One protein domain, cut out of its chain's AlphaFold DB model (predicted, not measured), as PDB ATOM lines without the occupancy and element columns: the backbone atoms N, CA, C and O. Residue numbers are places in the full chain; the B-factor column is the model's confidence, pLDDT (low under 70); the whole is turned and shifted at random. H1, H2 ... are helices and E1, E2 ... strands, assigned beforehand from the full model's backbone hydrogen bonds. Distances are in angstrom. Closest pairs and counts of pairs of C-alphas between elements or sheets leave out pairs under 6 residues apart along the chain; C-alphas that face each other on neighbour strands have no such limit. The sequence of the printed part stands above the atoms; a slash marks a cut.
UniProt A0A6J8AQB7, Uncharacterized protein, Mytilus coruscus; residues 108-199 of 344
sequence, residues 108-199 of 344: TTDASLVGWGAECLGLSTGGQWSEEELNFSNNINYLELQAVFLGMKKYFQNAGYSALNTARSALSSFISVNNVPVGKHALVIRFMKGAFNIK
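AT A GLANCE: This is residues 108 to 199 of the 344 residues of an uncharacterized protein of Mytilus coruscus (UniProt A0A6J8AQB7). A small sheet of three antiparallel strands, E1, E2 and E3, makes a wall at one side of the domain, with the long helix H2 laid slantwise over one face and the other face bare. On the far side of H2 from the sheet, and set apart from H2, is a helical hairpin of H3 and H4, while the short helix H1 sits by one end of the sheet, near H2. The printed part has 92 residues, with three named strands and four named helices in the order E1 E2 E3 H1 H2 H3 H4; the sheet's order is E1 - E2 - E3, all antiparallel, and the class is mixed, helices and strands. The whole is compact, with a radius of gyration of the C-alphas of 13.0 A, and it spans 35 by 32 by 23 A.

IN THESE COORDINATES: Find C-alpha 108 at (3.236, -44.789, 19.907), where strand E1, residues 108 to 111, begins. From there go on to E2, residues 115 to 120, which measures 17.4 A from first to last C-alpha, and to E3, residues 123 to 128, at 17.8 A. Next comes H1, residues 131 to 135, 6.0 A long. Then find C-alpha 140 at (3.055, -29.997, 13.410); from it H2, the longest helix, runs through residues 140 to 155 for 22.4 A. H3, residues 161 to 174, measures 20.7 A. H4, residues 186 to 198, measures 18.5 A and ends with C-alpha 198 at (28.574, -44.669, 17.536).

HOW THE PARTS SIT: Begin at the sheet, where E1, E2 and E3 form a meander, each strand the antiparallel neighbour of the one before. E1 and E2 are a hairpin at 178 degrees; look for N 110 and O 117 at 3.0 A and N 119 and O 108 at 2.8 A, within hydrogen-bond range. E2 and E3 are a hairpin too, at 167 degrees, with N 118 and O 125 at 2.8 A. E1 and E3 are the edge strands. H2 is on one face of this sheet, an arrangement of two layers, at a height over the sheet of 6.6 A. It lies over E1 and E2, and it runs slantwise to the strands, at 44 degrees to E1 on the local plane. Its closest C-alphas to E1 are those of Ala 111 and Glu 144, 4.9 A apart, and to E2 those of Ala 118 and Gly 151, 5.1 A apart. H1 is not on the sheet; H1 and H2 are near each other, with 5 pairs of C-alphas within 10 A. Move on to H3 and H4, a helical hairpin whose lines stand at a shallow tilt of 15 degrees, opposite ways. They touch through residues 161 to 165 of H3 and 192 to 196 of H4 alone, and the closest C-alphas are those of Tyr 161 and Phe 196, 5.9 A apart. Both H3 and H4 are apart from H2. Each O i to N i+4 pair is within hydrogen-bond range in H1, H2 and H4; in H3 it is 9 of 10.

THE WHOLE: The two C-alphas farthest apart are those of Gly 122 and Asn 179, at 35.3 A. The printed part has no cut. The link from H3 to H4, with 11 residues, is long; in it, residues 176 to 177 pair with residues 180 to 181, antiparallel, as strands do. The other links are tight. Mean pLDDT of the printed part is 81.6; look at residues 132 to 133, 135 to 138 and 157 to 158 for the values under 70.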
ATOM      1  N   THR A 108       4.197 -45.887  20.026       90.00
ATOM      2  CA  THR A 108       3.236 -44.789  19.907       90.00
ATOM      3  C   THR A 108       3.975 -43.497  20.201       90.00
ATOM      4  O   THR A 108       4.752 -43.450  21.147       90.00
ATOM      5  N   THR A 109       3.778 -42.458  19.400       90.50
ATOM      6  CA  THR A 109       4.387 -41.145  19.640       90.50
ATOM      7  C   THR A 109       3.361 -40.056  19.435       90.50
ATOM      8  O   THR A 109       2.526 -40.167  18.538       90.50
ATOM      9  N   ASP A 110       3.477 -38.993  20.210       90.44
ATOM     10  CA  ASP A 110       2.666 -37.794  20.104       90.44
ATOM     11  C   ASP A 110       3.560 -36.551  20.123       90.44
ATOM     12  O   ASP A 110       4.659 -36.534  20.685       90.44
ATOM     13  N   ALA A 111       3.098 -35.503  19.449       89.50
ATOM     14  CA  ALA A 111       3.785 -34.228  19.371       89.50
ATOM     15  C   ALA A 111       2.783 -33.092  19.556       89.50
ATOM     16  O   ALA A 111       1.677 -33.115  19.023       89.50
ATOM     17  N   SER A 112       3.204 -32.077  20.295       89.38
ATOM     18  CA  SER A 112       2.498 -30.812  20.474       89.38
ATOM     19  C   SER A 112       3.412 -29.663  20.061       89.38
ATOM     20  O   SER A 112       4.582 -29.875  19.759       89.38
ATOM     21  N   LEU A 113       2.919 -28.425  20.107       83.62
ATOM     22  CA  LEU A 113       3.762 -27.241  19.898       83.62
ATOM     23  C   LEU A 113       4.713 -26.949  21.075       83.62
ATOM     24  O   LEU A 113       5.525 -26.039  20.980       83.62
ATOM     25  N   VAL A 114       4.620 -27.696  22.181       83.56
ATOM     26  CA  VAL A 114       5.404 -27.457  23.410       83.56
ATOM     27  C   VAL A 114       6.398 -28.589  23.684       83.56
ATOM     28  O   VAL A 114       7.487 -28.366  24.207       83.56
ATOM     29  N   GLY A 115       6.045 -29.816  23.317       87.81
ATOM     30  CA  GLY A 115       6.882 -30.984  23.547       87.81
ATOM     31  C   GLY A 115       6.363 -32.235  22.859       87.81
ATOM     32  O   GLY A 115       5.421 -32.185  22.062       87.81
ATOM     33  N   TRP A 116       6.971 -33.363  23.201       92.19
ATOM     34  CA  TRP A 116       6.683 -34.675  22.633       92.19
ATOM     35  C   TRP A 116       6.607 -35.763  23.689       92.19
ATOM     36  O   TRP A 116       7.206 -35.655  24.764       92.19
ATOM     37  N   GLY A 117       5.939 -36.846  23.312       92.81
ATOM     38  CA  GLY A 117       5.924 -38.098  24.038       92.81
ATOM     39  C   GLY A 117       6.145 -39.291  23.113       92.81
ATOM     40  O   GLY A 117       5.978 -39.247  21.889       92.81
ATOM     41  N   ALA A 118       6.602 -40.381  23.714       91.75
ATOM     42  CA  ALA A 118       6.670 -41.679  23.080       91.75
ATOM     43  C   ALA A 118       6.431 -42.786  24.108       91.75
ATOM     44  O   ALA A 118       6.948 -42.740  25.221       91.75
ATOM     45  N   GLU A 119       5.695 -43.814  23.713       92.75
ATOM     46  CA  GLU A 119       5.419 -45.000  24.507       92.75
ATOM     47  C   GLU A 119       5.794 -46.250  23.714       92.75
ATOM     48  O   GLU A 119       5.407 -46.424  22.558       92.75
ATOM     49  N   CYS A 120       6.562 -47.138  24.338       88.31
ATOM     50  CA  CYS A 120       6.928 -48.424  23.763       88.31
ATOM     51  C   CYS A 120       6.941 -49.475  24.870       88.31
ATOM     52  O   CYS A 120       7.585 -49.273  25.899       88.31
ATOM     53  N   LEU A 121       6.250 -50.601  24.662       84.69
ATOM     54  CA  LEU A 121       6.167 -51.706  25.632       84.69
ATOM     55  C   LEU A 121       5.683 -51.268  27.034       84.69
ATOM     56  O   LEU A 121       6.177 -51.770  28.040       84.69
ATOM     57  N   GLY A 122       4.741 -50.319  27.103       82.62
ATOM     58  CA  GLY A 122       4.204 -49.790  28.364       82.62
ATOM     59  C   GLY A 122       5.146 -48.849  29.122       82.62
ATOM     60  O   GLY A 122       4.856 -48.475  30.254       82.62
ATOM     61  N   LEU A 123       6.278 -48.469  28.525       87.44
ATOM     62  CA  LEU A 123       7.189 -47.466  29.066       87.44
ATOM     63  C   LEU A 123       7.008 -46.160  28.304       87.44
ATOM     64  O   LEU A 123       7.199 -46.144  27.086       87.44
ATOM     65  N   SER A 124       6.742 -45.067  29.014       91.62
ATOM     66  CA  SER A 124       6.592 -43.730  28.430       91.62
ATOM     67  C   SER A 124       7.849 -42.875  28.624       91.62
ATOM     68  O   SER A 124       8.563 -42.976  29.623       91.62
ATOM     69  N   THR A 125       8.128 -42.014  27.653       90.50
ATOM     70  CA  THR A 125       9.194 -41.012  27.665       90.50
ATOM     71  C   THR A 125       8.672 -39.746  26.993       90.50
ATOM     72  O   THR A 125       7.732 -39.810  26.209       90.50
ATOM     73  N   GLY A 126       9.274 -38.598  27.280       91.00
ATOM     74  CA  GLY A 126       8.891 -37.340  26.656       91.00
ATOM     75  C   GLY A 126       9.774 -36.191  27.115       91.00
ATOM     76  O   GLY A 126      10.642 -36.367  27.975       91.00
ATOM     77  N   GLY A 127       9.557 -35.021  26.526       90.94
ATOM     78  CA  GLY A 127      10.295 -33.807  26.849       90.94
ATOM     79  C   GLY A 127       9.759 -32.584  26.114       90.94
ATOM     80  O   GLY A 127       8.924 -32.698  25.218       90.94
ATOM     81  N   GLN A 128      10.246 -31.410  26.502       91.12
ATOM     82  CA  GLN A 128       9.976 -30.161  25.790       91.12
ATOM     83  C   GLN A 128      10.882 -30.034  24.563       91.12
ATOM     84  O   GLN A 128      11.986 -30.585  24.545       91.12
ATOM     85  N   TRP A 129      10.409 -29.311  23.550       86.31
ATOM     86  CA  TRP A 129      11.233 -28.935  22.403       86.31
ATOM     87  C   TRP A 129      12.254 -27.873  22.801       86.31
ATOM     88  O   TRP A 129      11.942 -26.979  23.588       86.31
ATOM     89  N   SER A 130      13.462 -27.933  22.243       80.00
ATOM     90  CA  SER A 130      14.392 -26.808  22.364       80.00
ATOM     91  C   SER A 130      13.965 -25.636  21.470       80.00
ATOM     92  O   SER A 130      13.260 -25.820  20.474       80.00
ATOM     93  N   GLU A 131      14.427 -24.421  21.782       74.56
ATOM     94  CA  GLU A 131      14.180 -23.239  20.938       74.56
ATOM     95  C   GLU A 131      14.680 -23.439  19.497       74.56
ATOM     96  O   GLU A 131      14.048 -22.986  18.546       74.56
ATOM     97  N   GLU A 132      15.777 -24.177  19.310       69.25
ATOM     98  CA  GLU A 132      16.273 -24.552  17.983       69.25
ATOM     99  C   GLU A 132      15.285 -25.473  17.252       69.25
ATOM    100  O   GLU A 132      14.993 -25.254  16.078       69.25
ATOM    101  N   GLU A 133      14.738 -26.485  17.933       68.81
ATOM    102  CA  GLU A 133      13.783 -27.442  17.359       68.81
ATOM    103  C   GLU A 133      12.453 -26.774  16.977       68.81
ATOM    104  O   GLU A 133      11.897 -27.086  15.920       68.81
ATOM    105  N   LEU A 134      11.994 -25.807  17.778       71.31
ATOM    106  CA  LEU A 134      10.827 -24.969  17.486       71.31
ATOM    107  C   LEU A 134      11.081 -24.012  16.311       71.31
ATOM    108  O   LEU A 134      10.234 -23.873  15.432       71.31
ATOM    109  N   ASN A 135      12.275 -23.418  16.224       65.56
ATOM    110  CA  ASN A 135      12.630 -22.492  15.142       65.56
ATOM    111  C   ASN A 135      12.687 -23.158  13.755       65.56
ATOM    112  O   ASN A 135      12.453 -22.498  12.742       65.56
ATOM    113  N   PHE A 136      12.962 -24.465  13.676       59.41
ATOM    114  CA  PHE A 136      12.887 -25.221  12.418       59.41
ATOM    115  C   PHE A 136      11.456 -25.642  12.034       59.41
ATOM    116  O   PHE A 136      11.263 -26.204  10.951       59.41
ATOM    117  N   SER A 137      10.454 -25.402  12.889       57.88
ATOM    118  CA  SER A 137       9.172 -26.104  12.828       57.88
ATOM    119  C   SER A 137       7.938 -25.219  13.040       57.88
ATOM    120  O   SER A 137       7.233 -25.294  14.034       57.88
ATOM    121  N   ASN A 138       7.526 -24.507  11.989       63.00
ATOM    122  CA  ASN A 138       6.158 -23.962  11.919       63.00
ATOM    123  C   ASN A 138       5.102 -25.027  11.544       63.00
ATOM    124  O   ASN A 138       3.979 -24.687  11.176       63.00
ATOM    125  N   ASN A 139       5.453 -26.320  11.553       73.12
ATOM    126  CA  ASN A 139       4.597 -27.392  11.046       73.12
ATOM    127  C   ASN A 139       4.530 -28.573  12.019       73.12
ATOM    128  O   ASN A 139       5.538 -29.232  12.274       73.12
ATOM    129  N   ILE A 140       3.320 -28.885  12.490       81.94
ATOM    130  CA  ILE A 140       3.055 -29.997  13.410       81.94
ATOM    131  C   ILE A 140       3.523 -31.354  12.861       81.94
ATOM    132  O   ILE A 140       4.071 -32.149  13.614       81.94
ATOM    133  N   ASN A 141       3.453 -31.581  11.545       77.00
ATOM    134  CA  ASN A 141       3.916 -32.830  10.925       77.00
ATOM    135  C   ASN A 141       5.427 -33.036  11.108       77.00
ATOM    136  O   ASN A 141       5.907 -34.166  11.175       77.00
ATOM    137  N   TYR A 142       6.205 -31.950  11.159       77.19
ATOM    138  CA  TYR A 142       7.635 -32.043  11.438       77.19
ATOM    139  C   TYR A 142       7.876 -32.476  12.889       77.19
ATOM    140  O   TYR A 142       8.687 -33.372  13.127       77.19
ATOM    141  N   LEU A 143       7.131 -31.897  13.835       81.94
ATOM    142  CA  LEU A 143       7.215 -32.233  15.256       81.94
ATOM    143  C   LEU A 143       6.771 -33.678  15.524       81.94
ATOM    144  O   LEU A 143       7.435 -34.386  16.274       81.94
ATOM    145  N   GLU A 144       5.726 -34.164  14.847       82.19
ATOM    146  CA  GLU A 144       5.310 -35.574  14.900       82.19
ATOM    147  C   GLU A 144       6.436 -36.515  14.451       82.19
ATOM    148  O   GLU A 144       6.746 -37.500  15.122       82.19
ATOM    149  N   LEU A 145       7.119 -36.193  13.349       75.88
ATOM    150  CA  LEU A 145       8.257 -36.984  12.874       75.88
ATOM    151  C   LEU A 145       9.461 -36.901  13.816       75.88
ATOM    152  O   LEU A 145      10.203 -37.876  13.962       75.88
ATOM    153  N   GLN A 146       9.661 -35.754  14.459       78.06
ATOM    154  CA  GLN A 146      10.708 -35.579  15.454       78.06
ATOM    155  C   GLN A 146      10.407 -36.371  16.734       78.06
ATOM    156  O   GLN A 146      11.315 -36.989  17.286       78.06
ATOM    157  N   ALA A 147       9.142 -36.463  17.150       85.50
ATOM    158  CA  ALA A 147       8.710 -37.321  18.251       85.50
ATOM    159  C   ALA A 147       8.944 -38.805  17.928       85.50
ATOM    160  O   ALA A 147       9.546 -39.520  18.732       85.50
ATOM    161  N   VAL A 148       8.593 -39.255  16.711       81.38
ATOM    162  CA  VAL A 148       8.937 -40.605  16.212       81.38
ATOM    163  C   VAL A 148      10.438 -40.842  16.321       81.38
ATOM    164  O   VAL A 148      10.886 -41.866  16.838       81.38
ATOM    165  N   PHE A 149      11.233 -39.882  15.860       77.50
ATOM    166  CA  PHE A 149      12.682 -39.960  15.889       77.50
ATOM    167  C   PHE A 149      13.249 -40.077  17.315       77.50
ATOM    168  O   PHE A 149      14.105 -40.930  17.566       77.50
ATOM    169  N   LEU A 150      12.771 -39.264  18.256       80.62
ATOM    170  CA  LEU A 150      13.235 -39.278  19.643       80.62
ATOM    171  C   LEU A 150      12.769 -40.532  20.394       80.62
ATOM    172  O   LEU A 150      13.569 -41.144  21.108       80.62
ATOM    173  N   GLY A 151      11.542 -40.995  20.146       85.00
ATOM    174  CA  GLY A 151      11.056 -42.293  20.610       85.00
ATOM    175  C   GLY A 151      11.928 -43.438  20.089       85.00
ATOM    176  O   GLY A 151      12.387 -44.284  20.861       85.00
ATOM    177  N   MET A 152      12.278 -43.418  18.799       78.19
ATOM    178  CA  MET A 152      13.206 -44.393  18.226       78.19
ATOM    179  C   MET A 152      14.584 -44.333  18.897       78.19
ATOM    180  O   MET A 152      15.138 -45.366  19.275       78.19
ATOM    181  N   LYS A 153      15.128 -43.128  19.096       73.88
ATOM    182  CA  LYS A 153      16.409 -42.912  19.777       73.88
ATOM    183  C   LYS A 153      16.383 -43.408  21.221       73.88
ATOM    184  O   LYS A 153      17.414 -43.873  21.688       73.88
ATOM    185  N   LYS A 154      15.259 -43.320  21.938       83.31
ATOM    186  CA  LYS A 154      15.141 -43.785  23.328       83.31
ATOM    187  C   LYS A 154      15.013 -45.303  23.427       83.31
ATOM    188  O   LYS A 154      15.751 -45.920  24.188       83.31
ATOM    189  N   TYR A 155      14.095 -45.900  22.672       81.44
ATOM    190  CA  TYR A 155      13.734 -47.312  22.847       81.44
ATOM    191  C   TYR A 155      14.565 -48.269  21.997       81.44
ATOM    192  O   TYR A 155      14.668 -49.452  22.315       81.44
ATOM    193  N   PHE A 156      15.210 -47.769  20.944       75.56
ATOM    194  CA  PHE A 156      16.002 -48.577  20.022       75.56
ATOM    195  C   PHE A 156      17.481 -48.171  20.028       75.56
ATOM    196  O   PHE A 156      18.164 -48.312  19.017       75.56
ATOM    197  N   GLN A 157      18.007 -47.732  21.179       67.56
ATOM    198  CA  GLN A 157      19.430 -47.388  21.373       67.56
ATOM    199  C   GLN A 157      20.386 -48.510  20.942       67.56
ATOM    200  O   GLN A 157      21.495 -48.251  20.482       67.56
ATOM    201  N   ASN A 158      19.933 -49.763  21.034       68.81
ATOM    202  CA  ASN A 158      20.709 -50.942  20.651       68.81
ATOM    203  C   ASN A 158      20.555 -51.349  19.176       68.81
ATOM    204  O   ASN A 158      21.261 -52.261  18.722       68.81
ATOM    205  N   ALA A 159      19.670 -50.696  18.413       72.56
ATOM    206  CA  ALA A 159      19.475 -50.998  17.003       72.56
ATOM    207  C   ALA A 159      20.744 -50.686  16.200       72.56
ATOM    208  O   ALA A 159      21.353 -49.626  16.316       72.56
ATOM    209  N   GLY A 160      21.162 -51.640  15.367       76.75
ATOM    210  CA  GLY A 160      22.286 -51.432  14.459       76.75
ATOM    211  C   GLY A 160      21.952 -50.415  13.366       76.75
ATOM    212  O   GLY A 160      20.791 -50.252  12.983       76.75
ATOM    213  N   TYR A 161      22.988 -49.799  12.794       84.56
ATOM    214  CA  TYR A 161      22.873 -48.848  11.682       84.56
ATOM    215  C   TYR A 161      21.969 -49.349  10.537       84.56
ATOM    216  O   TYR A 161      21.190 -48.584   9.971       84.56
ATOM    217  N   SER A 162      22.028 -50.643  10.207       83.06
ATOM    218  CA  SER A 162      21.219 -51.255   9.143       83.06
ATOM    219  C   SER A 162      19.710 -51.195   9.408       83.06
ATOM    220  O   SER A 162      18.940 -50.942   8.477       83.06
ATOM    221  N   ALA A 163      19.279 -51.386  10.659       82.94
ATOM    222  CA  ALA A 163      17.873 -51.310  11.044       82.94
ATOM    223  C   ALA A 163      17.360 -49.868  10.921       82.94
ATOM    224  O   ALA A 163      16.352 -49.623  10.256       82.94
ATOM    225  N   LEU A 164      18.124 -48.905  11.449       84.12
ATOM    226  CA  LEU A 164      17.824 -47.476  11.329       84.12
ATOM    227  C   LEU A 164      17.769 -47.030   9.863       84.12
ATOM    228  O   LEU A 164      16.845 -46.333   9.449       84.12
ATOM    229  N   ASN A 165      18.716 -47.485   9.037       88.12
ATOM    230  CA  ASN A 165      18.752 -47.132   7.621       88.12
ATOM    231  C   ASN A 165      17.576 -47.735   6.836       88.12
ATOM    232  O   ASN A 165      17.110 -47.130   5.866       88.12
ATOM    233  N   THR A 166      17.080 -48.904   7.248       83.88
ATOM    234  CA  THR A 166      15.879 -49.520   6.665       83.88
ATOM    235  C   THR A 166      14.643 -48.682   6.979       83.88
ATOM    236  O   THR A 166      13.917 -48.321   6.053       83.88
ATOM    237  N   ALA A 167      14.456 -48.285   8.244       80.69
ATOM    238  CA  ALA A 167      13.363 -47.399   8.649       80.69
ATOM    239  C   ALA A 167      13.427 -46.049   7.916       80.69
ATOM    240  O   ALA A 167      12.448 -45.629   7.302       80.69
ATOM    241  N   ARG A 168      14.611 -45.419   7.866       88.12
ATOM    242  CA  ARG A 168      14.842 -44.188   7.095       88.12
ATOM    243  C   ARG A 168      14.443 -44.343   5.627       88.12
ATOM    244  O   ARG A 168      13.800 -43.457   5.071       88.12
ATOM    245  N   SER A 169      14.857 -45.436   4.986       87.62
ATOM    246  CA  SER A 169      14.580 -45.672   3.564       87.62
ATOM    247  C   SER A 169      13.084 -45.860   3.307       87.62
ATOM    248  O   SER A 169      12.580 -45.325   2.325       87.62
ATOM    249  N   ALA A 170      12.379 -46.554   4.208       80.06
ATOM    250  CA  ALA A 170      10.929 -46.718   4.145       80.06
ATOM    251  C   ALA A 170      10.189 -45.386   4.342       80.06
ATOM    252  O   ALA A 170       9.327 -45.042   3.545       80.06
ATOM    253  N   LEU A 171      10.558 -44.582   5.343       79.94
ATOM    254  CA  LEU A 171       9.956 -43.256   5.539       79.94
ATOM    255  C   LEU A 171      10.207 -42.346   4.329       79.94
ATOM    256  O   LEU A 171       9.304 -41.663   3.851       79.94
ATOM    257  N   SER A 172      11.415 -42.397   3.766       88.50
ATOM    258  CA  SER A 172      11.793 -41.588   2.608       88.50
ATOM    259  C   SER A 172      11.033 -41.921   1.321       88.50
ATOM    260  O   SER A 172      11.104 -41.114   0.396       88.50
ATOM    261  N   SER A 173      10.365 -43.077   1.212       81.19
ATOM    262  CA  SER A 173       9.555 -43.405   0.030       81.19
ATOM    263  C   SER A 173       8.148 -42.815   0.067       81.19
ATOM    264  O   SER A 173       7.501 -42.770  -0.974       81.19
ATOM    265  N   PHE A 174       7.673 -42.376   1.236       81.12
ATOM    266  CA  PHE A 174       6.310 -41.861   1.407       81.12
ATOM    267  C   PHE A 174       6.272 -40.411   1.894       81.12
ATOM    268  O   PHE A 174       5.293 -39.718   1.644       81.12
ATOM    269  N   ILE A 175       7.327 -39.945   2.569       77.94
ATOM    270  CA  ILE A 175       7.320 -38.669   3.284       77.94
ATOM    271  C   ILE A 175       8.385 -37.736   2.713       77.94
ATOM    272  O   ILE A 175       9.560 -38.097   2.583       77.94
ATOM    273  N   SER A 176       7.966 -36.507   2.416       83.19
ATOM    274  CA  SER A 176       8.846 -35.398   2.047       83.19
ATOM    275  C   SER A 176       8.593 -34.207   2.967       83.19
ATOM    276  O   SER A 176       7.448 -33.887   3.263       83.19
ATOM    277  N   VAL A 177       9.666 -33.553   3.404       75.75
ATOM    278  CA  VAL A 177       9.652 -32.324   4.206       75.75
ATOM    279  C   VAL A 177      10.286 -31.238   3.351       75.75
ATOM    280  O   VAL A 177      11.388 -31.429   2.839       75.75
ATOM    281  N   ASN A 178       9.586 -30.120   3.145       80.31
ATOM    282  CA  ASN A 178      10.032 -29.025   2.271       80.31
ATOM    283  C   ASN A 178      10.404 -29.502   0.851       80.31
ATOM    284  O   ASN A 178      11.449 -29.138   0.318       80.31
ATOM    285  N   ASN A 179       9.578 -30.374   0.255       83.38
ATOM    286  CA  ASN A 179       9.818 -31.022  -1.047       83.38
ATOM    287  C   ASN A 179      11.099 -31.878  -1.135       83.38
ATOM    288  O   ASN A 179      11.476 -32.326  -2.217       83.38
ATOM    289  N   VAL A 180      11.744 -32.169  -0.003       81.75
ATOM    290  CA  VAL A 180      12.883 -33.083   0.082       81.75
ATOM    291  C   VAL A 180      12.427 -34.373   0.761       81.75
ATOM    292  O   VAL A 180      11.882 -34.316   1.863       81.75
ATOM    293  N   PRO A 181      12.663 -35.560   0.172       88.38
ATOM    294  CA  PRO A 181      12.376 -36.823   0.843       88.38
ATOM    295  C   PRO A 181      13.042 -36.872   2.223       88.38
ATOM    296  O   PRO A 181      14.223 -36.539   2.335       88.38
ATOM    297  N   VAL A 182      12.333 -37.323   3.261       83.62
ATOM    298  CA  VAL A 182      12.824 -37.305   4.659       83.62
ATOM    299  C   VAL A 182      14.212 -37.932   4.795       83.62
ATOM    300  O   VAL A 182      15.083 -37.396   5.476       83.62
ATOM    301  N   GLY A 183      14.479 -39.025   4.076       86.00
ATOM    302  CA  GLY A 183      15.777 -39.698   4.105       86.00
ATOM    303  C   GLY A 183      16.940 -38.897   3.513       86.00
ATOM    304  O   GLY A 183      18.084 -39.315   3.699       86.00
ATOM    305  N   LYS A 184      16.664 -37.799   2.800       88.81
ATOM    306  CA  LYS A 184      17.634 -36.843   2.245       88.81
ATOM    307  C   LYS A 184      17.697 -35.525   3.031       88.81
ATOM    308  O   LYS A 184      18.535 -34.686   2.713       88.81
ATOM    309  N   HIS A 185      16.849 -35.333   4.040       86.31
ATOM    310  CA  HIS A 185      16.867 -34.131   4.869       86.31
ATOM    311  C   HIS A 185      18.180 -34.027   5.667       86.31
ATOM    312  O   HIS A 185      18.685 -35.031   6.178       86.31
ATOM    313  N   ALA A 186      18.731 -32.816   5.807       82.75
ATOM    314  CA  ALA A 186      20.057 -32.595   6.392       82.75
ATOM    315  C   ALA A 186      20.190 -33.156   7.821       82.75
ATOM    316  O   ALA A 186      21.196 -33.795   8.142       82.75
ATOM    317  N   LEU A 187      19.158 -32.982   8.655       77.38
ATOM    318  CA  LEU A 187      19.130 -33.504  10.027       77.38
ATOM    319  C   LEU A 187      19.125 -35.036  10.067       77.38
ATOM    320  O   LEU A 187      19.871 -35.636  10.838       77.38
ATOM    321  N   VAL A 188      18.364 -35.680   9.179       79.25
ATOM    322  CA  VAL A 188      18.293 -37.145   9.090       79.25
ATOM    323  C   VAL A 188      19.629 -37.718   8.620       79.25
ATOM    324  O   VAL A 188      20.109 -38.705   9.173       79.25
ATOM    325  N   ILE A 189      20.284 -37.075   7.647       86.25
ATOM    326  CA  ILE A 189      21.631 -37.465   7.206       86.25
ATOM    327  C   ILE A 189      22.644 -37.319   8.351       86.25
ATOM    328  O   ILE A 189      23.424 -38.244   8.587       86.25
ATOM    329  N   ARG A 190      22.645 -36.183   9.067       77.69
ATOM    330  CA  ARG A 190      23.533 -35.951  10.222       77.69
ATOM    331  C   ARG A 190      23.309 -36.991  11.317       77.69
ATOM    332  O   ARG A 190      24.279 -37.561  11.807       77.69
ATOM    333  N   PHE A 191      22.053 -37.305  11.629       80.94
ATOM    334  CA  PHE A 191      21.720 -38.367  12.569       80.94
ATOM    335  C   PHE A 191      22.281 -39.722  12.134       80.94
ATOM    336  O   PHE A 191      22.961 -40.374  12.919       80.94
ATOM    337  N   MET A 192      22.042 -40.139  10.885       86.31
ATOM    338  CA  MET A 192      22.543 -41.426  10.394       86.31
ATOM    339  C   MET A 192      24.070 -41.504  10.465       86.31
ATOM    340  O   MET A 192      24.604 -42.556  10.803       86.31
ATOM    341  N   LYS A 193      24.780 -40.400  10.186       82.81
ATOM    342  CA  LYS A 193      26.237 -40.320  10.375       82.81
ATOM    343  C   LYS A 193      26.627 -40.497  11.844       82.81
ATOM    344  O   LYS A 193      27.532 -41.271  12.131       82.81
ATOM    345  N   GLY A 194      25.919 -39.847  12.767       80.38
ATOM    346  CA  GLY A 194      26.119 -40.039  14.207       80.38
ATOM    347  C   GLY A 194      25.894 -41.491  14.639       80.38
ATOM    348  O   GLY A 194      26.749 -42.077  15.293       80.38
ATOM    349  N   ALA A 195      24.796 -42.108  14.196       82.81
ATOM    350  CA  ALA A 195      24.493 -43.511  14.471       82.81
ATOM    351  C   ALA A 195      25.574 -44.461  13.922       82.81
ATOM    352  O   ALA A 195      25.944 -45.424  14.591       82.81
ATOM    353  N   PHE A 196      26.109 -44.176  12.730       84.00
ATOM    354  CA  PHE A 196      27.236 -44.918  12.166       84.00
ATOM    355  C   PHE A 196      28.508 -44.761  13.003       84.00
ATOM    356  O   PHE A 196      29.165 -45.756  13.279       84.00
ATOM    357  N   ASN A 197      28.843 -43.545  13.439       83.62
ATOM    358  CA  ASN A 197      30.047 -43.301  14.237       83.62
ATOM    359  C   ASN A 197      29.976 -43.962  15.622       83.62
ATOM    360  O   ASN A 197      30.986 -44.464  16.103       83.62
ATOM    361  N   ILE A 198      28.791 -43.996  16.244       78.25
ATOM    362  CA  ILE A 198      28.574 -44.669  17.536       78.25
ATOM    363  C   ILE A 198      28.704 -46.189  17.388       78.25
ATOM    364  O   ILE A 198      29.288 -46.851  18.242       78.25
ATOM    365  N   LYS A 199      28.139 -46.760  16.317       74.50
ATOM    366  CA  LYS A 199      28.132 -48.207  16.082       74.50
ATOM    367  C   LYS A 199      28.382 -48.503  14.602       74.50
ATOM    368  O   LYS A 199      27.423 -48.743  13.853       74.50
TER     369      LYS A 199